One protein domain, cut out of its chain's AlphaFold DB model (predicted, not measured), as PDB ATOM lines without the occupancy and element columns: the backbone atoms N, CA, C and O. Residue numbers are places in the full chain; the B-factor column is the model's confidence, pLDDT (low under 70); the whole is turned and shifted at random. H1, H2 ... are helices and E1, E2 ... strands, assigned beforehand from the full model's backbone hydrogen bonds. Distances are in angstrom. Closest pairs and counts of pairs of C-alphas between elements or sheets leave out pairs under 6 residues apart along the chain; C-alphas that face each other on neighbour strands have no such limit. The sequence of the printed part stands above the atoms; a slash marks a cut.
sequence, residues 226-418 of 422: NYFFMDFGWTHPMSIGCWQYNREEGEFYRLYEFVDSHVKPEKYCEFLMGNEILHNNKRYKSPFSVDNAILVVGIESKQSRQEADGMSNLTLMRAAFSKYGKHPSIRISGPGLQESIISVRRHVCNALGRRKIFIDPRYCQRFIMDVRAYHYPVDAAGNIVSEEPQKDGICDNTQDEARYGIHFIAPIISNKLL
ATOM      1  N   ASN A 226     -55.471  15.890 -13.877       98.50
ATOM      2  CA  ASN A 226     -55.191  15.023 -12.732       98.50
ATOM      3  C   ASN A 226     -54.037  14.066 -13.026       98.50
ATOM      4  O   ASN A 226     -53.945  13.460 -14.100       98.50
ATOM      5  N   TYR A 227     -53.197  13.865 -12.022       98.69
ATOM      6  CA  TYR A 227     -52.062  12.969 -12.087       98.69
ATOM      7  C   TYR A 227     -51.943  12.134 -10.819       98.69
ATOM      8  O   TYR A 227     -52.136  12.612  -9.702       98.69
ATOM      9  N   PHE A 228     -51.545  10.884 -11.011       98.62
ATOM     10  CA  PHE A 228     -50.971  10.070  -9.953       98.62
ATOM     11  C   PHE A 228     -49.477   9.987 -10.186       98.62
ATOM     12  O   PHE A 228     -49.035   9.395 -11.171       98.62
ATOM     13  N   PHE A 229     -48.693  10.567  -9.293       98.12
ATOM     14  CA  PHE A 229     -47.262  10.304  -9.282       98.12
ATOM     15  C   PHE A 229     -47.015   9.153  -8.323       98.12
ATOM     16  O   PHE A 229     -47.654   9.086  -7.270       98.12
ATOM     17  N   MET A 230     -46.140   8.225  -8.699       96.38
ATOM     18  CA  MET A 230     -45.964   7.001  -7.933       96.38
ATOM     19  C   MET A 230     -44.509   6.538  -7.889       96.38
ATOM     20  O   MET A 230     -43.838   6.435  -8.920       96.38
ATOM     21  N   ASP A 231     -44.078   6.194  -6.677       94.06
ATOM     22  CA  ASP A 231     -42.853   5.456  -6.392       94.06
ATOM     23  C   ASP A 231     -43.193   4.100  -5.750       94.06
ATOM     24  O   ASP A 231     -44.055   3.998  -4.868       94.06
ATOM     25  N   PHE A 232     -42.556   3.031  -6.228       91.62
ATOM     26  CA  PHE A 232     -42.900   1.668  -5.824       91.62
ATOM     27  C   PHE A 232     -42.022   1.179  -4.671       91.62
ATOM     28  O   PHE A 232     -40.841   0.895  -4.857       91.62
ATOM     29  N   GLY A 233     -42.649   0.887  -3.535       89.31
ATOM     30  CA  GLY A 233     -42.015   0.274  -2.369       89.31
ATOM     31  C   GLY A 233     -42.689  -1.033  -1.943       89.31
ATOM     32  O   GLY A 233     -43.827  -1.315  -2.318       89.31
ATOM     33  N   TRP A 234     -41.968  -1.865  -1.186       88.00
ATOM     34  CA  TRP A 234     -42.559  -2.995  -0.453       88.00
ATOM     35  C   TRP A 234     -42.188  -2.912   1.025       88.00
ATOM     36  O   TRP A 234     -43.039  -2.570   1.841       88.00
ATOM     37  N   THR A 235     -40.921  -3.173   1.360       87.31
ATOM     38  CA  THR A 235     -40.399  -2.971   2.720       87.31
ATOM     39  C   THR A 235     -40.295  -1.477   3.017       87.31
ATOM     40  O   THR A 235     -40.881  -0.995   3.986       87.31
ATOM     41  N   HIS A 236     -39.631  -0.733   2.126       88.62
ATOM     42  CA  HIS A 236     -39.757   0.721   2.068       88.62
ATOM     43  C   HIS A 236     -41.163   1.100   1.588       88.62
ATOM     44  O   HIS A 236     -41.728   0.352   0.776       88.62
ATOM     45  N   PRO A 237     -41.743   2.207   2.078       91.62
ATOM     46  CA  PRO A 237     -43.086   2.612   1.694       91.62
ATOM     47  C   PRO A 237     -43.218   2.814   0.185       91.62
ATOM     48  O   PRO A 237     -42.358   3.397  -0.465       91.62
ATOM     49  N   MET A 238     -44.331   2.358  -0.375       93.94
ATOM     50  CA  MET A 238     -44.808   2.870  -1.655       93.94
ATOM     51  C   MET A 238     -45.352   4.283  -1.431       93.94
ATOM     52  O   MET A 238     -46.002   4.516  -0.411       93.94
ATOM     53  N   SER A 239     -45.147   5.190  -2.387       96.75
ATOM     54  CA  SER A 239     -45.763   6.520  -2.383       96.75
ATOM     55  C   SER A 239     -46.660   6.700  -3.598       96.75
ATOM     56  O   SER A 239     -46.234   6.446  -4.723       96.75
ATOM     57  N   ILE A 240     -47.889   7.166  -3.382       98.31
ATOM     58  CA  ILE A 240     -48.777   7.677  -4.428       98.31
ATOM     59  C   ILE A 240     -49.236   9.075  -4.026       98.31
ATOM     60  O   ILE A 240     -49.967   9.230  -3.047       98.31
ATOM     61  N   GLY A 241     -48.866  10.082  -4.807       98.44
ATOM     62  CA  GLY A 241     -49.395  11.435  -4.683       98.44
ATOM     63  C   GLY A 241     -50.541  11.665  -5.659       98.44
ATOM     64  O   GLY A 241     -50.444  11.315  -6.836       98.44
ATOM     65  N   CYS A 242     -51.623  12.272  -5.179       98.62
ATOM     66  CA  CYS A 242     -52.735  12.741  -6.004       98.62
ATOM     67  C   CYS A 242     -52.498  14.217  -6.323       98.62
ATOM     68  O   CYS A 242     -52.644  15.073  -5.446       98.62
ATOM     69  N   TRP A 243     -52.118  14.502  -7.564       98.75
ATOM     70  CA  TRP A 243     -51.740  15.831  -8.021       98.75
ATOM     71  C   TRP A 243     -52.725  16.389  -9.043       98.75
ATOM     72  O   TRP A 243     -53.255  15.655  -9.876       98.75
ATOM     73  N   GLN A 244     -52.916  17.702  -9.020       98.62
ATOM     74  CA  GLN A 244     -53.500  18.464 -10.113       98.62
ATOM     75  C   GLN A 244     -52.471  19.422 -10.702       98.62
ATOM     76  O   GLN A 244     -51.640  19.970  -9.977       98.62
ATOM     77  N   TYR A 245     -52.527  19.618 -12.015       98.56
ATOM     78  CA  TYR A 245     -51.678  20.560 -12.731       98.56
ATOM     79  C   TYR A 245     -52.530  21.593 -13.466       98.56
ATOM     80  O   TYR A 245     -53.344  21.251 -14.330       98.56
ATOM     81  N   ASN A 246     -52.324  22.862 -13.124       98.06
ATOM     82  CA  ASN A 246     -52.850  23.995 -13.865       98.06
ATOM     83  C   ASN A 246     -51.859  24.355 -14.976       98.06
ATOM     84  O   ASN A 246     -50.805  24.936 -14.717       98.06
ATOM     85  N   ARG A 247     -52.199  24.007 -16.221       95.19
ATOM     86  CA  ARG A 247     -51.334  24.231 -17.389       95.19
ATOM     87  C   ARG A 247     -51.162  25.711 -17.739       95.19
ATOM     88  O   ARG A 247     -50.130  26.057 -18.306       95.19
ATOM     89  N   GLU A 248     -52.145  26.552 -17.428       94.44
ATOM     90  CA  GLU A 248     -52.114  27.984 -17.747       94.44
ATOM     91  C   GLU A 248     -51.068  28.714 -16.895       94.44
ATOM     92  O   GLU A 248     -50.184  29.376 -17.430       94.44
ATOM     93  N   GLU A 249     -51.090  28.481 -15.582       94.56
ATOM     94  CA  GLU A 249     -50.160  29.112 -14.628       94.56
ATOM     95  C   GLU A 249     -48.864  28.296 -14.417       94.56
ATOM     96  O   GLU A 249     -47.835  28.780 -13.923       94.56
ATOM     97  N   GLY A 250     -48.885  27.026 -14.823       95.25
ATOM     98  CA  GLY A 250     -47.808  26.069 -14.586       95.25
ATOM     99  C   GLY A 250     -47.696  25.643 -13.122       95.25
ATOM    100  O   GLY A 250     -46.588  25.399 -12.648       95.25
ATOM    101  N   GLU A 251     -48.818  25.579 -12.407       97.88
ATOM    102  CA  GLU A 251     -48.872  25.276 -10.974       97.88
ATOM    103  C   GLU A 251     -49.255  23.818 -10.703       97.88
ATOM    104  O   GLU A 251     -50.131  23.245 -11.348       97.88
ATOM    105  N   PHE A 252     -48.616  23.237  -9.696       98.69
ATOM    106  CA  PHE A 252     -48.845  21.900  -9.182       98.69
ATOM    107  C   PHE A 252     -49.529  21.967  -7.821       98.69
ATOM    108  O   PHE A 252     -49.121  22.716  -6.934       98.69
ATOM    109  N   TYR A 253     -50.513  21.103  -7.638       98.69
ATOM    110  CA  TYR A 253     -51.341  21.032  -6.446       98.69
ATOM    111  C   TYR A 253     -51.362  19.589  -5.944       98.69
ATOM    112  O   TYR A 253     -51.893  18.723  -6.633       98.69
ATOM    113  N   ARG A 254     -50.780  19.290  -4.778       98.62
ATOM    114  CA  ARG A 254     -50.852  17.957  -4.148       98.62
ATOM    115  C   ARG A 254     -52.039  17.925  -3.192       98.62
ATOM    116  O   ARG A 254     -52.001  18.575  -2.152       98.62
ATOM    117  N   LEU A 255     -53.080  17.173  -3.537       98.25
ATOM    118  CA  LEU A 255     -54.346  17.164  -2.795       98.25
ATOM    119  C   LEU A 255     -54.417  16.053  -1.752       98.25
ATOM    120  O   LEU A 255     -55.102  16.192  -0.744       98.25
ATOM    121  N   TYR A 256     -53.775  14.920  -2.025       98.50
ATOM    122  CA  TYR A 256     -53.869  13.728  -1.190       98.50
ATOM    123  C   TYR A 256     -52.648  12.835  -1.397       98.50
ATOM    124  O   TYR A 256     -52.006  12.891  -2.449       98.50
ATOM    125  N   GLU A 257     -52.364  11.956  -0.440       97.69
ATOM    126  CA  GLU A 257     -51.347  10.921  -0.600       97.69
ATOM    127  C   GLU A 257     -51.777   9.560  -0.044       97.69
ATOM    128  O   GLU A 257     -52.545   9.451   0.913       97.69
ATOM    129  N   PHE A 258     -51.238   8.503  -0.640       97.94
ATOM    130  CA  PHE A 258     -51.247   7.163  -0.079       97.94
ATOM    131  C   PHE A 258     -49.804   6.674   0.030       97.94
ATOM    132  O   PHE A 258     -49.189   6.299  -0.967       97.94
ATOM    133  N   VAL A 259     -49.274   6.704   1.257       96.56
ATOM    134  CA  VAL A 259     -47.903   6.294   1.579       96.56
ATOM    135  C   VAL A 259     -47.931   5.218   2.658       96.56
ATOM    136  O   VAL A 259     -48.343   5.494   3.789       96.56
ATOM    137  N   ASP A 260     -47.530   3.993   2.315       95.44
ATOM    138  CA  ASP A 260     -47.440   2.876   3.264       95.44
ATOM    139  C   ASP A 260     -46.581   1.719   2.719       95.44
ATOM    140  O   ASP A 260     -46.363   1.591   1.511       95.44
ATOM    141  N   SER A 261     -46.108   0.851   3.611       93.94
ATOM    142  CA  SER A 261     -45.356  -0.365   3.279       93.94
ATOM    143  C   SER A 261     -46.284  -1.575   3.121       93.94
ATOM    144  O   SER A 261     -47.426  -1.596   3.593       93.94
ATOM    145  N   HIS A 262     -45.769  -2.626   2.483       93.44
ATOM    146  CA  HIS A 262     -46.444  -3.913   2.279       93.44
ATOM    147  C   HIS A 262     -47.795  -3.799   1.547       93.44
ATOM    148  O   HIS A 262     -48.723  -4.580   1.780       93.44
ATOM    149  N   VAL A 263     -47.919  -2.814   0.652       93.44
ATOM    150  CA  VAL A 263     -49.131  -2.588  -0.143       93.44
ATOM    151  C   VAL A 263     -49.112  -3.473  -1.386       93.44
ATOM    152  O   VAL A 263     -48.231  -3.368  -2.239       93.44
ATOM    153  N   LYS A 264     -50.104  -4.359  -1.506       92.62
ATOM    154  CA  LYS A 264     -50.251  -5.237  -2.677       92.62
ATOM    155  C   LYS A 264     -50.804  -4.479  -3.895       92.62
ATOM    156  O   LYS A 264     -51.616  -3.569  -3.702       92.62
ATOM    157  N   PRO A 265     -50.472  -4.906  -5.131       92.81
ATOM    158  CA  PRO A 265     -50.999  -4.317  -6.362       92.81
ATOM    159  C   PRO A 265     -52.502  -4.115  -6.416       92.81
ATOM    160  O   PRO A 265     -52.967  -3.033  -6.769       92.81
ATOM    161  N   GLU A 266     -53.273  -5.111  -5.998       93.44
ATOM    162  CA  GLU A 266     -54.732  -5.033  -5.970       93.44
ATOM    163  C   GLU A 266     -55.226  -3.870  -5.103       93.44
ATOM    164  O   GLU A 266     -56.143  -3.152  -5.493       93.44
ATOM    165  N   LYS A 267     -54.574  -3.646  -3.955       95.38
ATOM    166  CA  LYS A 267     -54.985  -2.654  -2.960       95.38
ATOM    167  C   LYS A 267     -54.746  -1.229  -3.447       95.38
ATOM    168  O   LYS A 267     -55.644  -0.399  -3.352       95.38
ATOM    169  N   TYR A 268     -53.566  -0.934  -3.991       95.56
ATOM    170  CA  TYR A 268     -53.333   0.405  -4.533       95.56
ATOM    171  C   TYR A 268     -54.084   0.636  -5.850       95.56
ATOM    172  O   TYR A 268     -54.477   1.766  -6.117       95.56
ATOM    173  N   CYS A 269     -54.363  -0.402  -6.649       96.81
ATOM    174  CA  CYS A 269     -55.221  -0.254  -7.829       96.81
ATOM    175  C   CYS A 269     -56.662   0.101  -7.435       96.81
ATOM    176  O   CYS A 269     -57.263   0.945  -8.092       96.81
ATOM    177  N   GLU A 270     -57.205  -0.471  -6.352       96.88
ATOM    178  CA  GLU A 270     -58.499  -0.051  -5.788       96.88
ATOM    179  C   GLU A 270     -58.501   1.441  -5.427       96.88
ATOM    180  O   GLU A 270     -59.404   2.164  -5.844       96.88
ATOM    181  N   PHE A 271     -57.463   1.912  -4.729       97.88
ATOM    182  CA  PHE A 271     -57.302   3.332  -4.406       97.88
ATOM    183  C   PHE A 271     -57.254   4.211  -5.662       97.88
ATOM    184  O   PHE A 271     -57.975   5.203  -5.747       97.88
ATOM    185  N   LEU A 272     -56.453   3.827  -6.661       97.81
ATOM    186  CA  LEU A 272     -56.305   4.551  -7.927       97.81
ATOM    187  C   LEU A 272     -57.607   4.566  -8.751       97.81
ATOM    188  O   LEU A 272     -57.836   5.485  -9.532       97.81
ATOM    189  N   MET A 273     -58.493   3.584  -8.574       96.50
ATOM    190  CA  MET A 273     -59.839   3.589  -9.165       96.50
ATOM    191  C   MET A 273     -60.839   4.476  -8.403       96.50
ATOM    192  O   MET A 273     -61.992   4.568  -8.816       96.50
ATOM    193  N   GLY A 274     -60.423   5.138  -7.320       95.31
ATOM    194  CA  GLY A 274     -61.279   6.002  -6.502       95.31
ATOM    195  C   GLY A 274     -62.045   5.267  -5.396       95.31
ATOM    196  O   GLY A 274     -62.882   5.874  -4.723       95.31
ATOM    197  N   ASN A 275     -61.770   3.976  -5.176       96.31
ATOM    198  CA  ASN A 275     -62.399   3.225  -4.092       96.31
ATOM    199  C   ASN A 275     -61.776   3.609  -2.749       96.31
ATOM    200  O   ASN A 275     -60.574   3.862  -2.643       96.31
ATOM    201  N   GLU A 276     -62.595   3.603  -1.699       97.19
ATOM    202  CA  GLU A 276     -62.072   3.684  -0.342       97.19
ATOM    203  C   GLU A 276     -61.429   2.348   0.035       97.19
ATOM    204  O   GLU A 276     -62.035   1.284  -0.114       97.19
ATOM    205  N   ILE A 277     -60.205   2.411   0.547       97.19
ATOM    206  CA  ILE A 277     -59.467   1.249   1.020       97.19
ATOM    207  C   ILE A 277     -59.119   1.401   2.499       97.19
ATOM    208  O   ILE A 277     -58.893   2.502   3.000       97.19
ATOM    209  N   LEU A 278     -59.032   0.265   3.189       96.88
ATOM    210  CA  LEU A 278     -58.463   0.163   4.527       96.88
ATOM    211  C   LEU A 278     -57.124  -0.573   4.424       96.88
ATOM    212  O   LEU A 278     -57.078  -1.696   3.914       96.88
ATOM    213  N   HIS A 279     -56.053   0.046   4.912       96.00
ATOM    214  CA  HIS A 279     -54.720  -0.557   4.995       96.00
ATOM    215  C   HIS A 279     -54.041  -0.095   6.283       96.00
ATOM    216  O   HIS A 279     -54.137   1.078   6.629       96.00
ATOM    217  N   ASN A 280     -53.426  -1.014   7.033       93.25
ATOM    218  CA  ASN A 280     -52.769  -0.724   8.319       93.25
ATOM    219  C   ASN A 280     -53.603   0.156   9.280       93.25
ATOM    220  O   ASN A 280     -53.093   1.082   9.908       93.25
ATOM    221  N   ASN A 281     -54.908  -0.131   9.391       93.31
ATOM    222  CA  ASN A 281     -55.888   0.621  10.196       93.31
ATOM    223  C   ASN A 281     -56.096   2.091   9.786       93.31
ATOM    224  O   ASN A 281     -56.687   2.864  10.540       93.31
ATOM    225  N   LYS A 282     -55.665   2.479   8.584       94.81
ATOM    226  CA  LYS A 282     -55.883   3.801   7.997       94.81
ATOM    227  C   LYS A 282     -56.776   3.690   6.768       94.81
ATOM    228  O   LYS A 282     -56.665   2.748   5.979       94.81
ATOM    229  N   ARG A 283     -57.692   4.647   6.627       96.12
ATOM    230  CA  ARG A 283     -58.581   4.760   5.468       96.12
ATOM    231  C   ARG A 283     -57.947   5.684   4.441       96.12
ATOM    232  O   ARG A 283     -57.504   6.775   4.788       96.12
ATOM    233  N   TYR A 284     -57.943   5.251   3.188       97.38
ATOM    234  CA  TYR A 284     -57.482   6.051   2.060       97.38
ATOM    235  C   TYR A 284     -58.569   6.076   0.999       97.38
ATOM    236  O   TYR A 284     -59.140   5.038   0.668       97.38
ATOM    237  N   LYS A 285     -58.840   7.254   0.442       96.75
ATOM    238  CA  LYS A 285     -59.763   7.421  -0.676       96.75
ATOM    239  C   LYS A 285     -59.200   8.478  -1.605       96.75
ATOM    240  O   LYS A 285     -58.969   9.604  -1.175       96.75
ATOM    241  N   SER A 286     -58.951   8.101  -2.854       96.88
ATOM    242  CA  SER A 286     -58.427   9.053  -3.823       96.88
ATOM    243  C   SER A 286     -59.493  10.101  -4.174       96.88
ATOM    244  O   SER A 286     -60.671   9.747  -4.300       96.88
ATOM    245  N   PRO A 287     -59.114  11.380  -4.335       96.81
ATOM    246  CA  PRO A 287     -60.041  12.433  -4.743       96.81
ATOM    247  C   PRO A 287     -60.498  12.321  -6.212       96.81
ATOM    248  O   PRO A 287     -61.492  12.933  -6.591       96.81
ATOM    249  N   PHE A 288     -59.800  11.540  -7.038       96.75
ATOM    250  CA  PHE A 288     -60.151  11.256  -8.432       96.75
ATOM    251  C   PHE A 288     -59.766   9.813  -8.789       96.75
ATOM    252  O   PHE A 288     -59.365   9.042  -7.922       96.75
ATOM    253  N   SER A 289     -59.930   9.408 -10.049       96.94
ATOM    254  CA  SER A 289     -59.657   8.032 -10.473       96.94
ATOM    255  C   SER A 289     -58.752   7.982 -11.698       96.94
ATOM    256  O   SER A 289     -58.519   8.981 -12.374       96.94
ATOM    257  N   VAL A 290     -58.265   6.791 -12.033       96.38
ATOM    258  CA  VAL A 290     -57.493   6.572 -13.261       96.38
ATOM    259  C   VAL A 290     -58.272   6.824 -14.555       96.38
ATOM    260  O   VAL A 290     -57.653   6.908 -15.613       96.38
ATOM    261  N   ASP A 291     -59.601   6.951 -14.501       94.62
ATOM    262  CA  ASP A 291     -60.412   7.260 -15.686       94.62
ATOM    263  C   ASP A 291     -60.187   8.691 -16.184       94.62
ATOM    264  O   ASP A 291     -60.384   8.981 -17.363       94.62
ATOM    265  N   ASN A 292     -59.748   9.584 -15.296       94.12
ATOM    266  CA  ASN A 292     -59.508  10.992 -15.588       94.12
ATOM    267  C   ASN A 292     -58.140  11.481 -15.088       94.12
ATOM    268  O   ASN A 292     -57.964  12.687 -14.904       94.12
ATOM    269  N   ALA A 293     -57.190  10.563 -14.874       97.44
ATOM    270  CA  ALA A 293     -55.840  10.867 -14.412       97.44
ATOM    271  C   ALA A 293     -54.757  10.109 -15.194       97.44
ATOM    272  O   ALA A 293     -54.964   8.993 -15.676       97.44
ATOM    273  N   ILE A 294     -53.566  10.703 -15.283       98.06
ATOM    274  CA  ILE A 294     -52.373  10.074 -15.866       98.06
ATOM    275  C   ILE A 294     -51.469   9.569 -14.739       98.06
ATOM    276  O   ILE A 294     -51.150  10.313 -13.814       98.06
ATOM    277  N   LEU A 295     -51.012   8.318 -14.826       98.00
ATOM    278  CA  LEU A 295     -50.051   7.755 -13.874       98.00
ATOM    279  C   LEU A 295     -48.631   8.022 -14.369       98.00
ATOM    280  O   LEU A 295     -48.307   7.676 -15.506       98.00
ATOM    281  N   VAL A 296     -47.768   8.568 -13.520       97.31
ATOM    282  CA  VAL A 296     -46.347   8.790 -13.806       97.31
ATOM    283  C   VAL A 296     -45.501   8.005 -12.810       97.31
ATOM    284  O   VAL A 296     -45.666   8.155 -11.602       97.31
ATOM    285  N   VAL A 297     -44.592   7.173 -13.321       95.19
ATOM    286  CA  VAL A 297     -43.706   6.309 -12.522       95.19
ATOM    287  C   VAL A 297     -42.245   6.468 -12.941       95.19
ATOM    288  O   VAL A 297     -41.962   6.813 -14.092       95.19
ATOM    289  N   GLY A 298     -41.307   6.169 -12.041       90.38
ATOM    290  CA  GLY A 298     -39.873   6.140 -12.349       90.38
ATOM    291  C   GLY A 298     -39.473   5.020 -13.324       90.38
ATOM    292  O   GLY A 298     -40.137   3.983 -13.414       90.38
ATOM    293  N   ILE A 299     -38.368   5.195 -14.057       85.56
ATOM    294  CA  ILE A 299     -37.842   4.212 -15.029       85.56
ATOM    295  C   ILE A 299     -37.479   2.863 -14.393       85.56
ATOM    296  O   ILE A 299     -37.604   1.822 -15.042       85.56
ATOM    297  N   GLU A 300     -37.110   2.874 -13.115       81.88
ATOM    298  CA  GLU A 300     -36.807   1.690 -12.302       81.88
ATOM    299  C   GLU A 300     -37.997   0.720 -12.229       81.88
ATOM    300  O   GLU A 300     -37.806  -0.491 -12.154       81.88
ATOM    301  N   SER A 301     -39.230   1.213 -12.389       76.44
ATOM    302  CA  SER A 301     -40.443   0.382 -12.432       76.44
ATOM    303  C   SER A 301     -40.480  -0.633 -13.583       76.44
ATOM    304  O   SER A 301     -41.279  -1.573 -13.540       76.44
ATOM    305  N   LYS A 302     -39.634  -0.464 -14.614       76.19
ATOM    306  CA  LYS A 302     -39.471  -1.426 -15.716       76.19
ATOM    307  C   LYS A 302     -38.571  -2.608 -15.361       76.19
ATOM    308  O   LYS A 302     -38.607  -3.604 -16.080       76.19
ATOM    309  N   GLN A 303     -37.749  -2.496 -14.321       76.00
ATOM    310  CA  GLN A 303     -36.770  -3.523 -13.992       76.00
ATOM    311  C   GLN A 303     -37.471  -4.745 -13.383       76.00
ATOM    312  O   GLN A 303     -38.336  -4.625 -12.512       76.00
ATOM    313  N   SER A 304     -37.122  -5.934 -13.875       68.12
ATOM    314  CA  SER A 304     -37.536  -7.204 -13.279       68.12
ATOM    315  C   SER A 304     -36.899  -7.350 -11.899       68.12
ATOM    316  O   SER A 304     -35.692  -7.159 -11.757       68.12
ATOM    317  N   ARG A 305     -37.691  -7.701 -10.878       59.78
ATOM    318  CA  ARG A 305     -37.147  -8.008  -9.548       59.78
ATOM    319  C   ARG A 305     -36.510  -9.399  -9.539       59.78
ATOM    320  O   ARG A 305     -36.985 -10.303 -10.221       59.78
ATOM    321  N   GLN A 306     -35.461  -9.567  -8.734       47.22
ATOM    322  CA  GLN A 306     -34.796 -10.857  -8.508       47.22
ATOM    323  C   GLN A 306     -35.592 -11.818  -7.596       47.22
ATOM    324  O   GLN A 306     -35.117 -12.922  -7.352       47.22
ATOM    325  N   GLU A 307     -36.802 -11.465  -7.130       43.50
ATOM    326  CA  GLU A 307     -37.604 -12.333  -6.250       43.50
ATOM    327  C   GLU A 307     -38.943 -12.819  -6.849       43.50
ATOM    328  O   GLU A 307     -39.647 -12.093  -7.557       43.50
ATOM    329  N   ALA A 308     -39.230 -14.086  -6.506       46.47
ATOM    330  CA  ALA A 308     -40.351 -15.002  -6.777       46.47
ATOM    331  C   ALA A 308     -40.821 -15.178  -8.233       46.47
ATOM    332  O   ALA A 308     -40.718 -16.285  -8.757       46.47
ATOM    333  N   ASP A 309     -41.279 -14.117  -8.900       56.16
ATOM    334  CA  ASP A 309     -42.020 -14.251 -10.170       56.16
ATOM    335  C   ASP A 309     -41.322 -13.562 -11.359       56.16
ATOM    336  O   ASP A 309     -41.783 -13.652 -12.498       56.16
ATOM    337  N   GLY A 310     -40.222 -12.831 -11.119       65.44
ATOM    338  CA  GLY A 310     -39.421 -12.153 -12.156       65.44
ATOM    339  C   GLY A 310     -40.123 -10.999 -12.893       65.44
ATOM    340  O   GLY A 310     -39.538 -10.374 -13.785       65.44
ATOM    341  N   MET A 311     -41.376 -10.692 -12.542       77.06
ATOM    342  CA  MET A 311     -42.165  -9.621 -13.151       77.06
ATOM    343  C   MET A 311     -41.812  -8.249 -12.562       77.06
ATOM    344  O   MET A 311     -41.489  -8.113 -11.384       77.06
ATOM    345  N   SER A 312     -41.889  -7.208 -13.393       85.62
ATOM    346  CA  SER A 312     -41.723  -5.825 -12.943       85.62
ATOM    347  C   SER A 312     -42.989  -5.301 -12.254       85.62
ATOM    348  O   SER A 312     -44.101  -5.772 -12.518       85.62
ATOM    349  N   ASN A 313     -42.844  -4.273 -11.411       86.81
ATOM    350  CA  ASN A 313     -43.975  -3.627 -10.732       86.81
ATOM    351  C   ASN A 313     -45.026  -3.105 -11.722       86.81
ATOM    352  O   ASN A 313     -46.228  -3.219 -11.486       86.81
ATOM    353  N   LEU A 314     -44.575  -2.594 -12.871       89.25
ATOM    354  CA  LEU A 314     -45.460  -2.130 -13.932       89.25
ATOM    355  C   LEU A 314     -46.300  -3.269 -14.529       89.25
ATOM    356  O   LEU A 314     -47.478  -3.071 -14.832       89.25
ATOM    357  N   THR A 315     -45.714  -4.458 -14.692       90.56
ATOM    358  CA  THR A 315     -46.431  -5.646 -15.173       90.56
ATOM    359  C   THR A 315     -47.484  -6.092 -14.163       90.56
ATOM    360  O   THR A 315     -48.633  -6.310 -14.548       90.56
ATOM    361  N   LEU A 316     -47.133  -6.141 -12.874       90.88
ATOM    362  CA  LEU A 316     -48.067  -6.495 -11.800       90.88
ATOM    363  C   LEU A 316     -49.237  -5.505 -11.705       90.88
ATOM    364  O   LEU A 316     -50.394  -5.920 -11.641       90.88
ATOM    365  N   MET A 317     -48.957  -4.202 -11.777       92.69
ATOM    366  CA  MET A 317     -49.983  -3.157 -11.772       92.69
ATOM    367  C   MET A 317     -50.932  -3.279 -12.972       92.69
ATOM    368  O   MET A 317     -52.150  -3.218 -12.816       92.69
ATOM    369  N   ARG A 318     -50.401  -3.499 -14.182       93.50
ATOM    370  CA  ARG A 318     -51.228  -3.698 -15.386       93.50
ATOM    371  C   ARG A 318     -52.109  -4.939 -15.278       93.50
ATOM    372  O   ARG A 318     -53.274  -4.885 -15.673       93.50
ATOM    373  N   ALA A 319     -51.578  -6.033 -14.737       93.44
ATOM    374  CA  ALA A 319     -52.350  -7.244 -14.491       93.44
ATOM    375  C   ALA A 319     -53.474  -6.990 -13.472       93.44
ATOM    376  O   ALA A 319     -54.609  -7.403 -13.704       93.44
ATOM    377  N   ALA A 320     -53.191  -6.257 -12.391       94.19
ATOM    378  CA  ALA A 320     -54.186  -5.883 -11.390       94.19
ATOM    379  C   ALA A 320     -55.306  -5.010 -11.981       94.19
ATOM    380  O   ALA A 320     -56.475  -5.347 -11.808       94.19
ATOM    381  N   PHE A 321     -54.989  -3.966 -12.754       95.50
ATOM    382  CA  PHE A 321     -56.006  -3.154 -13.441       95.50
ATOM    383  C   PHE A 321     -56.830  -3.950 -14.460       95.50
ATOM    384  O   PHE A 321     -58.037  -3.734 -14.583       95.50
ATOM    385  N   SER A 322     -56.212  -4.911 -15.151       93.56
ATOM    386  CA  SER A 322     -56.908  -5.744 -16.143       93.56
ATOM    387  C   SER A 322     -58.005  -6.608 -15.512       93.56
ATOM    388  O   SER A 322     -59.028  -6.836 -16.153       93.56
ATOM    389  N   LYS A 323     -57.860  -7.017 -14.239       92.62
ATOM    390  CA  LYS A 323     -58.928  -7.712 -13.484       92.62
ATOM    391  C   LYS A 323     -60.197  -6.859 -13.340       92.62
ATOM    392  O   LYS A 323     -61.281  -7.410 -13.189       92.62
ATOM    393  N   TYR A 324     -60.062  -5.537 -13.421       90.69
ATOM    394  CA  TYR A 324     -61.156  -4.565 -13.372       90.69
ATOM    395  C   TYR A 324     -61.561  -4.039 -14.758       90.69
ATOM    396  O   TYR A 324     -62.357  -3.108 -14.851       90.69
ATOM    397  N   GLY A 325     -61.000  -4.587 -15.843       93.25
ATOM    398  CA  GLY A 325     -61.246  -4.098 -17.204       93.25
ATOM    399  C   GLY A 325     -60.713  -2.683 -17.458       93.25
ATOM    400  O   GLY A 325     -61.230  -1.982 -18.328       93.25
ATOM    401  N   LYS A 326     -59.710  -2.232 -16.690       93.12
ATOM    402  CA  LYS A 326     -59.109  -0.896 -16.809       93.12
ATOM    403  C   LYS A 326     -57.726  -0.962 -17.457       93.12
ATOM    404  O   LYS A 326     -56.923  -1.847 -17.164       93.12
ATOM    405  N   HIS A 327     -57.423   0.030 -18.293       93.44
ATOM    406  CA  HIS A 327     -56.128   0.186 -18.965       93.44
ATOM    407  C   HIS A 327     -55.651   1.641 -18.870       93.44
ATOM    408  O   HIS A 327     -55.743   2.390 -19.843       93.44
ATOM    409  N   PRO A 328     -55.186   2.075 -17.688       93.69
ATOM    410  CA  PRO A 328     -54.890   3.479 -17.452       93.69
ATOM    411  C   PRO A 328     -53.673   3.971 -18.245       93.69
ATOM    412  O   PRO A 328     -52.759   3.206 -18.576       93.69
ATOM    413  N   SER A 329     -53.640   5.275 -18.524       94.62
ATOM    414  CA  SER A 329     -52.509   5.919 -19.194       94.62
ATOM    415  C   SER A 329     -51.323   6.014 -18.237       94.62
ATOM    416  O   SER A 329     -51.301   6.854 -17.341       94.62
ATOM    417  N   ILE A 330     -50.327   5.151 -18.440       95.31
ATOM    418  CA  ILE A 330     -49.098   5.130 -17.641       95.31
ATOM    419  C   ILE A 330     -47.957   5.759 -18.445       95.31
ATOM    420  O   ILE A 330     -47.741   5.438 -19.620       95.31
ATOM    421  N   ARG A 331     -47.222   6.663 -17.808       95.81
ATOM    422  CA  ARG A 331     -46.052   7.373 -18.323       95.81
ATOM    423  C   ARG A 331     -44.852   7.064 -17.444       95.81
ATOM    424  O   ARG A 331     -44.984   6.849 -16.245       95.81
ATOM    425  N   ILE A 332     -43.685   6.992 -18.072       92.38
ATOM    426  CA  ILE A 332     -42.451   6.580 -17.409       92.38
ATOM    427  C   ILE A 332     -41.462   7.727 -17.516       92.38
ATOM    428  O   ILE A 332     -41.142   8.162 -18.622       92.38
ATOM    429  N   SER A 333     -41.004   8.194 -16.364       89.94
ATOM    430  CA  SER A 333     -40.043   9.276 -16.209       89.94
ATOM    431  C   SER A 333     -38.676   8.672 -15.889       89.94
ATOM    432  O   SER A 333     -38.542   7.900 -14.941       89.94
ATOM    433  N   GLY A 334     -37.663   8.970 -16.702       79.81
ATOM    434  CA  GLY A 334     -36.285   8.509 -16.482       79.81
ATOM    435  C   GLY A 334     -35.241   9.624 -16.520       79.81
ATOM    436  O   GLY A 334     -34.264   9.462 -17.250       79.81
ATOM    437  N   PRO A 335     -35.443  10.762 -15.832       70.81
ATOM    438  CA  PRO A 335     -34.479  11.850 -15.863       70.81
ATOM    439  C   PRO A 335     -33.245  11.568 -15.015       70.81
ATOM    440  O   PRO A 335     -33.285  10.757 -14.084       70.81
ATOM    441  N   GLY A 336     -32.172  12.313 -15.287       78.88
ATOM    442  CA  GLY A 336     -31.057  12.417 -14.354       78.88
ATOM    443  C   GLY A 336     -31.535  12.949 -12.997       78.88
ATOM    444  O   GLY A 336     -32.433  13.796 -12.916       78.88
ATOM    445  N   LEU A 337     -30.944  12.446 -11.911       84.94
ATOM    446  CA  LEU A 337     -31.333  12.823 -10.550       84.94
ATOM    447  C   LEU A 337     -31.222  14.340 -10.329       84.94
ATOM    448  O   LEU A 337     -32.189  14.959  -9.895       84.94
ATOM    449  N   GLN A 338     -30.107  14.952 -10.739       83.94
ATOM    450  CA  GLN A 338     -29.892  16.399 -10.603       83.94
ATOM    451  C   GLN A 338     -30.903  17.235 -11.393       83.94
ATOM    452  O   GLN A 338     -31.566  18.103 -10.834       83.94
ATOM    453  N   GLU A 339     -31.096  16.931 -12.679       84.50
ATOM    454  CA  GLU A 339     -32.037  17.659 -13.548       84.50
ATOM    455  C   GLU A 339     -33.465  17.646 -12.995       84.50
ATOM    456  O   GLU A 339     -34.232  18.601 -13.134       84.50
ATOM    457  N   SER A 340     -33.842  16.539 -12.365       89.88
ATOM    458  CA  SER A 340     -35.167  16.385 -11.789       89.88
ATOM    459  C   SER A 340     -35.295  17.049 -10.412       89.88
ATOM    460  O   SER A 340     -36.341  17.641 -10.157       89.88
ATOM    461  N   ILE A 341     -34.238  17.085  -9.590       92.06
ATOM    462  CA  ILE A 341     -34.187  17.897  -8.357       92.06
ATOM    463  C   ILE A 341     -34.338  19.385  -8.678       92.06
ATOM    464  O   ILE A 341     -35.192  20.048  -8.088       92.06
ATOM    465  N   ILE A 342     -33.565  19.911  -9.635       90.19
ATOM    466  CA  ILE A 342     -33.656  21.325 -10.039       90.19
ATOM    467  C   ILE A 342     -35.066  21.616 -10.578       90.19
ATOM    468  O   ILE A 342     -35.638  22.671 -10.296       90.19
ATOM    469  N   SER A 343     -35.680  20.664 -11.298       92.44
ATOM    470  CA  SER A 343     -37.049  20.838 -11.798       92.44
ATOM    471  C   SER A 343     -38.069  20.965 -10.670       92.44
ATOM    472  O   SER A 343     -38.998  21.760 -10.781       92.44
ATOM    473  N   VAL A 344     -37.909  20.226  -9.572       95.38
ATOM    474  CA  VAL A 344     -38.766  20.400  -8.394       95.38
ATOM    475  C   VAL A 344     -38.477  21.748  -7.738       95.38
ATOM    476  O   VAL A 344     -39.400  22.544  -7.582       95.38
ATOM    477  N   ARG A 345     -37.208  22.050  -7.429       94.44
ATOM    478  CA  ARG A 345     -36.798  23.282  -6.729       94.44
ATOM    479  C   ARG A 345     -37.361  24.545  -7.369       94.44
ATOM    480  O   ARG A 345     -38.019  25.311  -6.676       94.44
ATOM    481  N   ARG A 346     -37.214  24.712  -8.688       93.88
ATOM    482  CA  ARG A 346     -37.724  25.904  -9.393       93.88
ATOM    483  C   ARG A 346     -39.235  26.111  -9.240       93.88
ATOM    484  O   ARG A 346     -39.705  27.236  -9.333       93.88
ATOM    485  N   HIS A 347     -40.007  25.040  -9.047       96.25
ATOM    486  CA  HIS A 347     -41.449  25.149  -8.830       96.25
ATOM    487  C   HIS A 347     -41.791  25.287  -7.341       96.25
ATOM    488  O   HIS A 347     -42.837  25.839  -7.014       96.25
ATOM    489  N   VAL A 348     -40.926  24.843  -6.423       97.25
ATOM    490  CA  VAL A 348     -41.071  25.145  -4.990       97.25
ATOM    491  C   VAL A 348     -40.965  26.648  -4.770       97.25
ATOM    492  O   VAL A 348     -41.852  27.246  -4.153       97.25
ATOM    493  N   CYS A 349     -39.886  27.227  -5.293       96.62
ATOM    494  CA  CYS A 349     -39.599  28.648  -5.337       96.62
ATOM    495  C   CYS A 349     -38.539  28.882  -6.419       96.62
ATOM    496  O   CYS A 349     -37.483  28.253  -6.398       96.62
ATOM    497  N   ASN A 350     -38.806  29.751  -7.388       94.56
ATOM    498  CA  ASN A 350     -37.765  30.160  -8.328       94.56
ATOM    499  C   ASN A 350     -36.919  31.309  -7.756       94.56
ATOM    500  O   ASN A 350     -37.238  31.869  -6.704       94.56
ATOM    501  N   ALA A 351     -35.859  31.700  -8.462       92.94
ATOM    502  CA  ALA A 351     -34.947  32.758  -8.030       92.94
ATOM    503  C   ALA A 351     -35.602  34.155  -7.999       92.94
ATOM    504  O   ALA A 351     -35.026  35.096  -7.453       92.94
ATOM    505  N   LEU A 352     -36.812  34.298  -8.556       94.06
ATOM    506  CA  LEU A 352     -37.656  35.492  -8.441       94.06
ATOM    507  C   LEU A 352     -38.636  35.423  -7.252       94.06
ATOM    508  O   LEU A 352     -39.466  36.318  -7.093       94.06
ATOM    509  N   GLY A 353     -38.577  34.371  -6.431       95.50
ATOM    510  CA  GLY A 353     -39.456  34.176  -5.276       95.50
ATOM    511  C   GLY A 353     -40.853  33.643  -5.619       95.50
ATOM    512  O   GLY A 353     -41.738  33.650  -4.762       95.50
ATOM    513  N   ARG A 354     -41.094  33.207  -6.862       95.81
ATOM    514  CA  ARG A 354     -42.405  32.705  -7.305       95.81
ATOM    515  C   ARG A 354     -42.547  31.230  -6.962       95.81
ATOM    516  O   ARG A 354     -41.650  30.435  -7.232       95.81
ATOM    517  N   ARG A 355     -43.704  30.860  -6.416       97.62
ATOM    518  CA  ARG A 355     -44.034  29.491  -6.001       97.62
ATOM    519  C   ARG A 355     -45.083  28.907  -6.932       97.62
ATOM    520  O   ARG A 355     -46.047  29.586  -7.270       97.62
ATOM    521  N   LYS A 356     -44.885  27.656  -7.331       97.50
ATOM    522  CA  LYS A 356     -45.746  26.907  -8.256       97.50
ATOM    523  C   LYS A 356     -46.069  25.499  -7.763       97.50
ATOM    524  O   LYS A 356     -46.662  24.730  -8.503       97.50
ATOM    525  N   ILE A 357     -45.677  25.132  -6.545       98.31
ATOM    526  CA  ILE A 357     -46.097  23.892  -5.887       98.31
ATOM    527  C   ILE A 357     -46.865  24.261  -4.630       98.31
ATOM    528  O   ILE A 357     -46.351  24.985  -3.776       98.31
ATOM    529  N   PHE A 358     -48.062  23.708  -4.500       98.69
ATOM    530  CA  PHE A 358     -48.922  23.889  -3.344       98.69
ATOM    531  C   PHE A 358     -49.391  22.536  -2.818       98.69
ATOM    532  O   PHE A 358     -49.716  21.631  -3.587       98.69
ATOM    533  N   ILE A 359     -49.405  22.393  -1.499       98.62
ATOM    534  CA  ILE A 359     -49.637  21.132  -0.803       98.62
ATOM    535  C   ILE A 359     -50.830  21.289   0.134       98.62
ATOM    536  O   ILE A 359     -50.890  22.266   0.882       98.62
ATOM    537  N   ASP A 360     -51.743  20.313   0.118       98.44
ATOM    538  CA  ASP A 360     -52.831  20.239   1.090       98.44
ATOM    539  C   ASP A 360     -52.336  19.594   2.389       98.44
ATOM    540  O   ASP A 360     -52.112  18.375   2.434       98.44
ATOM    541  N   PRO A 361     -52.174  20.362   3.478       97.94
ATOM    542  CA  PRO A 361     -51.598  19.836   4.706       97.94
ATOM    543  C   PRO A 361     -52.528  18.869   5.441       97.94
ATOM    544  O   PRO A 361     -52.070  18.135   6.319       97.94
ATOM    545  N   ARG A 362     -53.829  18.854   5.116       96.31
ATOM    546  CA  ARG A 362     -54.801  17.958   5.762       96.31
ATOM    547  C   ARG A 362     -54.534  16.505   5.402       96.31
ATOM    548  O   ARG A 362     -54.772  15.622   6.221       96.31
ATOM    549  N   TYR A 363     -54.030  16.276   4.191       96.88
ATOM    550  CA  TYR A 363     -53.901  14.943   3.614       96.88
ATOM    551  C   TYR A 363     -52.470  14.576   3.225       96.88
ATOM    552  O   TYR A 363     -52.204  13.394   3.052       96.88
ATOM    553  N   CYS A 364     -51.551  15.543   3.118       97.75
ATOM    554  CA  CYS A 364     -50.179  15.323   2.641       97.75
ATOM    555  C   CYS A 364     -49.124  15.440   3.757       97.75
ATOM    556  O   CYS A 364     -48.075  16.067   3.587       97.75
ATOM    557  N   GLN A 365     -49.423  14.897   4.937       96.06
ATOM    558  CA  GLN A 365     -48.570  15.045   6.120       96.06
ATOM    559  C   GLN A 365     -47.219  14.342   5.961       96.06
ATOM    560  O   GLN A 365     -46.198  14.889   6.383       96.06
ATOM    561  N   ARG A 366     -47.192  13.156   5.342       96.56
ATOM    562  CA  ARG A 366     -45.956  12.405   5.114       96.56
ATOM    563  C   ARG A 366     -45.060  13.134   4.125       96.56
ATOM    564  O   ARG A 366     -43.888  13.309   4.437       96.56
ATOM    565  N   PHE A 367     -45.603  13.646   3.020       97.81
ATOM    566  CA  PHE A 367     -44.836  14.481   2.091       97.81
ATOM    567  C   PHE A 367     -44.167  15.673   2.793       97.81
ATOM    568  O   PHE A 367     -42.976  15.905   2.609       97.81
ATOM    569  N   ILE A 368     -44.902  16.409   3.637       97.88
ATOM    570  CA  ILE A 368     -44.348  17.565   4.367       97.88
ATOM    571  C   ILE A 368     -43.241  17.138   5.343       97.88
ATOM    572  O   ILE A 368     -42.217  17.817   5.452       97.88
ATOM    573  N   MET A 369     -43.429  16.024   6.058       96.50
ATOM    574  CA  MET A 369     -42.399  15.472   6.944       96.50
ATOM    575  C   MET A 369     -41.135  15.091   6.173       96.50
ATOM    576  O   MET A 369     -40.038  15.462   6.586       96.50
ATOM    577  N   ASP A 370     -41.300  14.407   5.044       96.50
ATOM    578  CA  ASP A 370     -40.200  13.960   4.199       96.50
ATOM    579  C   ASP A 370     -39.424  15.156   3.627       96.50
ATOM    580  O   ASP A 370     -38.202  15.181   3.727       96.50
ATOM    581  N   VAL A 371     -40.100  16.209   3.144       95.94
ATOM    582  CA  VAL A 371     -39.446  17.458   2.693       95.94
ATOM    583  C   VAL A 371     -38.543  18.052   3.778       95.94
ATOM    584  O   VAL A 371     -37.428  18.485   3.488       95.94
ATOM    585  N   ARG A 372     -39.007  18.073   5.034       95.06
ATOM    586  CA  ARG A 372     -38.263  18.644   6.171       95.06
ATOM    587  C   ARG A 372     -37.048  17.810   6.583       95.06
ATOM    588  O   ARG A 372     -36.197  18.324   7.302       95.06
ATOM    589  N   ALA A 373     -36.978  16.552   6.156       94.31
ATOM    590  CA  ALA A 373     -35.908  15.623   6.502       94.31
ATOM    591  C   ALA A 373     -35.023  15.240   5.305       94.31
ATOM    592  O   ALA A 373     -33.929  14.718   5.506       94.31
ATOM    593  N   TYR A 374     -35.453  15.498   4.069       94.88
ATOM    594  CA  TYR A 374     -34.725  15.099   2.871       94.88
ATOM    595  C   TYR A 374     -33.484  15.970   2.653       94.88
ATOM    596  O   TYR A 374     -33.577  17.175   2.399       94.88
ATOM    597  N   HIS A 375     -32.309  15.351   2.763       93.19
ATOM    598  CA  HIS A 375     -31.029  16.046   2.862       93.19
ATOM    599  C   HIS A 375     -29.933  15.415   1.997       93.19
ATOM    600  O   HIS A 375     -30.028  14.275   1.538       93.19
ATOM    601  N   TYR A 376     -28.877  16.189   1.775       90.81
ATOM    602  CA  TYR A 376     -27.617  15.715   1.219       90.81
ATOM    603  C   TYR A 376     -26.763  15.041   2.293       90.81
ATOM    604  O   TYR A 376     -26.773  15.502   3.436       90.81
ATOM    605  N   PRO A 377     -25.984  14.001   1.949       90.19
ATOM    606  CA  PRO A 377     -25.086  13.372   2.905       90.19
ATOM    607  C   PRO A 377     -23.992  14.356   3.332       90.19
ATOM    608  O   PRO A 377     -23.458  15.107   2.505       90.19
ATOM    609  N   VAL A 378     -23.637  14.315   4.616       87.75
ATOM    610  CA  VAL A 378     -22.615  15.182   5.215       87.75
ATOM    611  C   VAL A 378     -21.484  14.393   5.871       87.75
ATOM    612  O   VAL A 378     -21.685  13.270   6.335       87.75
ATOM    613  N   ASP A 379     -20.288  14.980   5.908       85.75
ATOM    614  CA  ASP A 379     -19.168  14.465   6.698       85.75
ATOM    615  C   ASP A 379     -19.329  14.769   8.203       85.75
ATOM    616  O   ASP A 379     -20.283  15.408   8.648       85.75
ATOM    617  N   ALA A 380     -18.360  14.327   9.011       85.62
ATOM    618  CA  ALA A 380     -18.345  14.568  10.456       85.62
ATOM    619  C   ALA A 380     -18.256  16.059  10.844       85.62
ATOM    620  O   ALA A 380     -18.536  16.404  11.991       85.62
ATOM    621  N   ALA A 381     -17.853  16.929   9.917       82.38
ATOM    622  CA  ALA A 381     -17.794  18.374  10.102       82.38
ATOM    623  C   ALA A 381     -19.061  19.088   9.587       82.38
ATOM    624  O   ALA A 381     -19.154  20.309   9.705       82.38
ATOM    625  N   GLY A 382     -20.045  18.349   9.062       81.06
ATOM    626  CA  GLY A 382     -21.290  18.893   8.526       81.06
ATOM    627  C   GLY A 382     -21.185  19.407   7.088       81.06
ATOM    628  O   GLY A 382     -22.106  20.074   6.619       81.06
ATOM    629  N   ASN A 383     -20.095  19.114   6.371       81.44
ATOM    630  CA  ASN A 383     -19.946  19.510   4.971       81.44
ATOM    631  C   ASN A 383     -20.667  18.524   4.059       81.44
ATOM    632  O   ASN A 383     -20.528  17.315   4.225       81.44
ATOM    633  N   ILE A 384     -21.371  19.033   3.049       83.62
ATOM    634  CA  ILE A 384     -22.007  18.200   2.025       83.62
ATOM    635  C   ILE A 384     -20.931  17.480   1.203       83.62
ATOM    636  O   ILE A 384     -20.076  18.124   0.597       83.62
ATOM    637  N   VAL A 385     -20.996  16.147   1.157       83.19
ATOM    638  CA  VAL A 385     -20.006  15.300   0.459       83.19
ATOM    639  C   VAL A 385     -20.495  14.743  -0.876       83.19
ATOM    640  O   VAL A 385     -19.718  14.139  -1.613       83.19
ATOM    641  N   SER A 386     -21.776  14.926  -1.195       84.31
ATOM    642  CA  SER A 386     -22.369  14.486  -2.457       84.31
ATOM    643  C   SER A 386     -23.412  15.480  -2.941       84.31
ATOM    644  O   SER A 386     -24.173  16.032  -2.151       84.31
ATOM    645  N   GLU A 387     -23.476  15.654  -4.258       80.81
ATOM    646  CA  GLU A 387     -24.566  16.375  -4.919       80.81
ATOM    647  C   GLU A 387     -25.827  15.516  -4.999       80.81
ATOM    648  O   GLU A 387     -26.914  16.037  -5.222       80.81
ATOM    649  N   GLU A 388     -25.720  14.199  -4.820       87.88
ATOM    650  CA  GLU A 388     -26.875  13.308  -4.755       87.88
ATOM    651  C   GLU A 388     -27.426  13.252  -3.323       87.88
ATOM    652  O   GLU A 388     -26.647  13.096  -2.378       87.88
ATOM    653  N   PRO A 389     -28.754  13.367  -3.136       90.81
ATOM    654  CA  PRO A 389     -29.372  13.231  -1.825       90.81
ATOM    655  C   PRO A 389     -29.090  11.884  -1.165       90.81
ATOM    656  O   PRO A 389     -28.918  10.863  -1.835       90.81
ATOM    657  N   GLN A 390     -29.140  11.867   0.163       90.50
ATOM    658  CA  GLN A 390     -29.043  10.634   0.923       90.50
ATOM    659  C   GLN A 390     -30.297   9.776   0.699       90.50
ATOM    660  O   GLN A 390     -31.419  10.196   0.976       90.50
ATOM    661  N   LYS A 391     -30.094   8.556   0.194       86.81
ATOM    662  CA  LYS A 391     -31.132   7.528   0.052       86.81
ATOM    663  C   LYS A 391     -31.192   6.698   1.327       86.81
ATOM    664  O   LYS A 391     -30.482   5.704   1.459       86.81
ATOM    665  N   ASP A 392     -31.985   7.153   2.291       83.62
ATOM    666  CA  ASP A 392     -32.174   6.465   3.573       83.62
ATOM    667  C   ASP A 392     -33.327   5.445   3.551       83.62
ATOM    668  O   ASP A 392     -33.436   4.628   4.467       83.62
ATOM    669  N   GLY A 393     -34.164   5.453   2.506       82.06
ATOM    670  CA  GLY A 393     -35.345   4.600   2.405       82.06
ATOM    671  C   GLY A 393     -36.453   4.993   3.388       82.06
ATOM    672  O   GLY A 393     -37.324   4.169   3.691       82.06
ATOM    673  N   ILE A 394     -36.372   6.201   3.955       81.81
ATOM    674  CA  ILE A 394     -37.306   6.747   4.939       81.81
ATOM    675  C   ILE A 394     -37.974   7.990   4.358       81.81
ATOM    676  O   ILE A 394     -39.203   8.050   4.340       81.81
ATOM    677  N   CYS A 395     -37.196   8.973   3.904       87.19
ATOM    678  CA  CYS A 395     -37.711  10.290   3.513       87.19
ATOM    679  C   CYS A 395     -37.703  10.515   1.995       87.19
ATOM    680  O   CYS A 395     -38.075  11.588   1.528       87.19
ATOM    681  N   ASP A 396     -37.242   9.546   1.208       89.50
ATOM    682  CA  ASP A 396     -36.982   9.713  -0.220       89.50
ATOM    683  C   ASP A 396     -38.149   9.293  -1.122       89.50
ATOM    684  O   ASP A 396     -38.292   9.868  -2.198       89.50
ATOM    685  N   ASN A 397     -39.029   8.382  -0.694       91.94
ATOM    686  CA  ASN A 397     -40.084   7.836  -1.565       91.94
ATOM    687  C   ASN A 397     -41.074   8.898  -2.071       91.94
ATOM    688  O   ASN A 397     -41.393   8.949  -3.259       91.94
ATOM    689  N   THR A 398     -41.552   9.786  -1.191       95.94
ATOM    690  CA  THR A 398     -42.471  10.866  -1.599       95.94
ATOM    691  C   THR A 398     -41.776  11.924  -2.463       95.94
ATOM    692  O   THR A 398     -42.409  12.570  -3.302       95.94
ATOM    693  N   GLN A 399     -40.461  12.076  -2.294       94.88
ATOM    694  CA  GLN A 399     -39.643  13.030  -3.038       94.88
ATOM    695  C   GLN A 399     -39.283  12.500  -4.427       94.88
ATOM    696  O   GLN A 399     -39.331  13.259  -5.393       94.88
ATOM    697  N   ASP A 400     -38.981  11.208  -4.552       93.56
ATOM    698  CA  ASP A 400     -38.805  10.526  -5.835       93.56
ATOM    699  C   ASP A 400     -40.090  10.536  -6.650       93.56
ATOM    700  O   ASP A 400     -40.074  10.924  -7.818       93.56
ATOM    701  N   GLU A 401     -41.212  10.208  -6.013       95.00
ATOM    702  CA  GLU A 401     -42.546  10.290  -6.597       95.00
ATOM    703  C   GLU A 401     -42.810  11.678  -7.211       95.00
ATOM    704  O   GLU A 401     -43.066  11.790  -8.415       95.00
ATOM    705  N   ALA A 402     -42.666  12.746  -6.419       96.75
ATOM    706  CA  ALA A 402     -42.854  14.114  -6.898       96.75
ATOM    707  C   ALA A 402     -41.868  14.479  -8.021       96.75
ATOM    708  O   ALA A 402     -42.255  15.079  -9.028       96.75
ATOM    709  N   ARG A 403     -40.604  14.071  -7.887       95.12
ATOM    710  CA  ARG A 403     -39.538  14.307  -8.864       95.12
ATOM    711  C   ARG A 403     -39.838  13.662 -10.216       95.12
ATOM    712  O   ARG A 403     -39.665  14.317 -11.245       95.12
ATOM    713  N   TYR A 404     -40.329  12.420 -10.239       94.88
ATOM    714  CA  TYR A 404     -40.727  11.742 -11.476       94.88
ATOM    715  C   TYR A 404     -41.852  12.494 -12.192       94.88
ATOM    716  O   TYR A 404     -41.760  12.718 -13.404       94.88
ATOM    717  N   GLY A 405     -42.888  12.884 -11.446       96.06
ATOM    718  CA  GLY A 405     -44.082  13.550 -11.962       96.06
ATOM    719  C   GLY A 405     -43.838  14.964 -12.469       96.06
ATOM    720  O   GLY A 405     -44.123  15.268 -13.631       96.06
ATOM    721  N   ILE A 406     -43.253  15.816 -11.624       96.44
ATOM    722  CA  ILE A 406     -42.982  17.223 -11.947       96.44
ATOM    723  C   ILE A 406     -42.020  17.318 -13.129       96.44
ATOM    724  O   ILE A 406     -42.273  18.077 -14.062       96.44
ATOM    725  N   HIS A 407     -40.951  16.512 -13.148       93.81
ATOM    726  CA  HIS A 407     -40.031  16.514 -14.282       93.81
ATOM    727  C   HIS A 407     -40.689  16.000 -15.570       93.81
ATOM    728  O   HIS A 407     -40.396  16.517 -16.640       93.81
ATOM    729  N   PHE A 408     -41.585  15.010 -15.500       94.25
ATOM    730  CA  PHE A 408     -42.289  14.526 -16.691       94.25
ATOM    731  C   PHE A 408     -43.176  15.611 -17.324       94.25
ATOM    732  O   PHE A 408     -43.197  15.746 -18.546       94.25
ATOM    733  N   ILE A 409     -43.900  16.377 -16.504       94.44
ATOM    734  CA  ILE A 409     -44.848  17.402 -16.972       94.44
ATOM    735  C   ILE A 409     -44.122  18.677 -17.391       94.44
ATOM    736  O   ILE A 409     -44.379  19.229 -18.461       94.44
ATOM    737  N   ALA A 410     -43.213  19.140 -16.541       91.31
ATOM    738  CA  ALA A 410     -42.466  20.367 -16.720       91.31
ATOM    739  C   ALA A 410     -40.974  20.051 -16.564       91.31
ATOM    740  O   ALA A 410     -40.385  20.387 -15.534       91.31
ATOM    741  N   PRO A 411     -40.329  19.410 -17.556       86.75
ATOM    742  CA  PRO A 411     -38.893  19.186 -17.510       86.75
ATOM    743  C   PRO A 411     -38.160  20.523 -17.560       86.75
ATOM    744  O   PRO A 411     -38.633  21.515 -18.133       86.75
ATOM    745  N   ILE A 412     -36.965  20.559 -16.981       75.31
ATOM    746  CA  ILE A 412     -36.010  21.593 -17.355       75.31
ATOM    747  C   ILE A 412     -35.612  21.259 -18.778       75.31
ATOM    748  O   ILE A 412     -34.904  20.291 -19.030       75.31
ATOM    749  N   ILE A 413     -36.130  22.030 -19.727       59.47
ATOM    750  CA  ILE A 413     -35.643  21.944 -21.091       59.47
ATOM    751  C   ILE A 413     -34.186  22.384 -21.000       59.47
ATOM    752  O   ILE A 413     -33.928  23.549 -20.697       59.47
ATOM    753  N   SER A 414     -33.249  21.461 -21.230       46.06
ATOM    754  CA  SER A 414     -31.819  21.761 -21.272       46.06
ATOM    755  C   SER A 414     -31.564  22.977 -22.161       46.06
ATOM    756  O   SER A 414     -30.809  23.830 -21.749       46.06
ATOM    757  N   ASN A 415     -32.315  23.172 -23.253       37.97
ATOM    758  CA  ASN A 415     -32.234  24.367 -24.110       37.97
ATOM    759  C   ASN A 415     -32.490  25.719 -23.409       37.97
ATOM    760  O   ASN A 415     -32.079  26.752 -23.925       37.97
ATOM    761  N   LYS A 416     -33.163  25.756 -22.250       37.84
ATOM    762  CA  LYS A 416     -33.327  26.997 -21.478       37.84
ATOM    763  C   LYS A 416     -32.093  27.312 -20.627       37.84
ATOM    764  O   LYS A 416     -31.700  28.460 -20.600       37.84
ATOM    765  N   LEU A 417     -31.436  26.330 -20.007       43.84
ATOM    766  CA  LEU A 417     -30.194  26.560 -19.236       43.84
ATOM    767  C   LEU A 417     -28.910  26.454 -20.074       43.84
ATOM    768  O   LEU A 417     -27.899  27.092 -19.801       43.84
ATOM    769  N   LEU A 418     -28.970  25.654 -21.125       37.50
ATOM    770  CA  LEU A 418     -27.950  25.366 -22.111       37.50
ATOM    771  C   LEU A 418     -28.561  25.688 -23.473       37.50
ATOM    772  O   LEU A 418     -29.124  24.808 -24.098       37.50
TER     773      LEU A 418
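AT A GLANCE: This is residues 226 to 418 of the 422 residues of the protein "Putative terminase" of viral metagenome (UniProt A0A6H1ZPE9). A strongly twisted sheet of six strands curls round one helix, H6, which fills its hollow; H4 crosses H6, while H5 meets H6 near its beginning, at residues 398 to 399, and makes a corner with it. On the far side of the sheet, H1 makes a smaller cluster with H3 and the little hairpin E4 E5, while a long loop within residues 374 to 396 reaches away from the body. The 193 printed residues hold seven named helices and eight named strands, in the order E1 E2 E3 H1 E4 E5 E6 H2 H3 E7 H4 E8 H5 H6 H7; the large sheet, E7 E6 E1 E2 E3 E8, is mixed. The class is mixed, helices and strands; the whole is compact, with a radius of gyration of the C-alphas of 16.8 A and spans of 49 by 42 by 34 A.

IN THESE COORDINATES: E1, residues 226 to 231, begins at C-alpha 226 (-55.191, 15.023, -12.732). E2, 238 to 246, is 25.7 A long; E3, 251 to 260, is 26.6 A long and bends by 55 degrees at residue 255. H1 is 265 to 272, E4 277 to 279, E5 282 to 284, E6 293 to 298, H2 299 to 302, H3 313 to 322 and E7 330 to 333. H4, 337 to 348, is 16.7 A long; E8 is 357 to 359 and H5 365 to 373. H6, 397 to 409, is 18.8 A long and begins at C-alpha 397 (-40.084, 7.836, -1.565). H7, 414 to 417, ends at C-alpha 417 (-30.194, 26.560, -19.236).

HOW THE PARTS SIT: E1 E2 E3 is a meander, each strand the antiparallel neighbour of the one before, with N 229 and O 241 at 3.1 A and N 242 and O 256 at 2.8 A. E8 is parallel to E3 (N 358 and O 252, 2.8 A), E6 to E1 (N 296 and O 228, 2.8 A) and E7 to E6 (N 331 and O 295, 2.7 A). E6, H2 H3, E7 is a strand-helix-strand unit, two parallel neighbour strands with helices between, its crossover right-handed. H5 and H6 lie on the same face, making two layers; H5 stands up from the sheet. H6 touches H5, about perpendicular at 84 degrees (closest C-alphas Phe 367 and Thr 398, 5.7 A), and H4 at 82 degrees (Ser 340 and His 407, 5.5 A). H1, H2 and H4 only graze the sheet. H3 touches H1 (Glu 266 and Ala 320, 5.5 A) and H2 (Ser 301 and Asn 313, 5.6 A). The hairpin E4 and E5 has N 277 and O 284 at 2.8 A; the C-alphas of Phe 271 in H1 and Ile 277 are 6.2 A apart. H7 touches no helix. Every O i to N i+4 pair is within hydrogen-bond range in H1, H3, H5 and H6, and 7 of 8 in H4; H2 and H7 are too short for such a pair.

THE WHOLE: The C-alphas farthest apart, Gly 325 and Ala 381, are 56.0 A apart. The printed part has no cut, and the link H5 to H6, 23 residues, is long. Mean pLDDT of the printed part is 89.9; residues 304 to 310 and 413 to 418 are under 70.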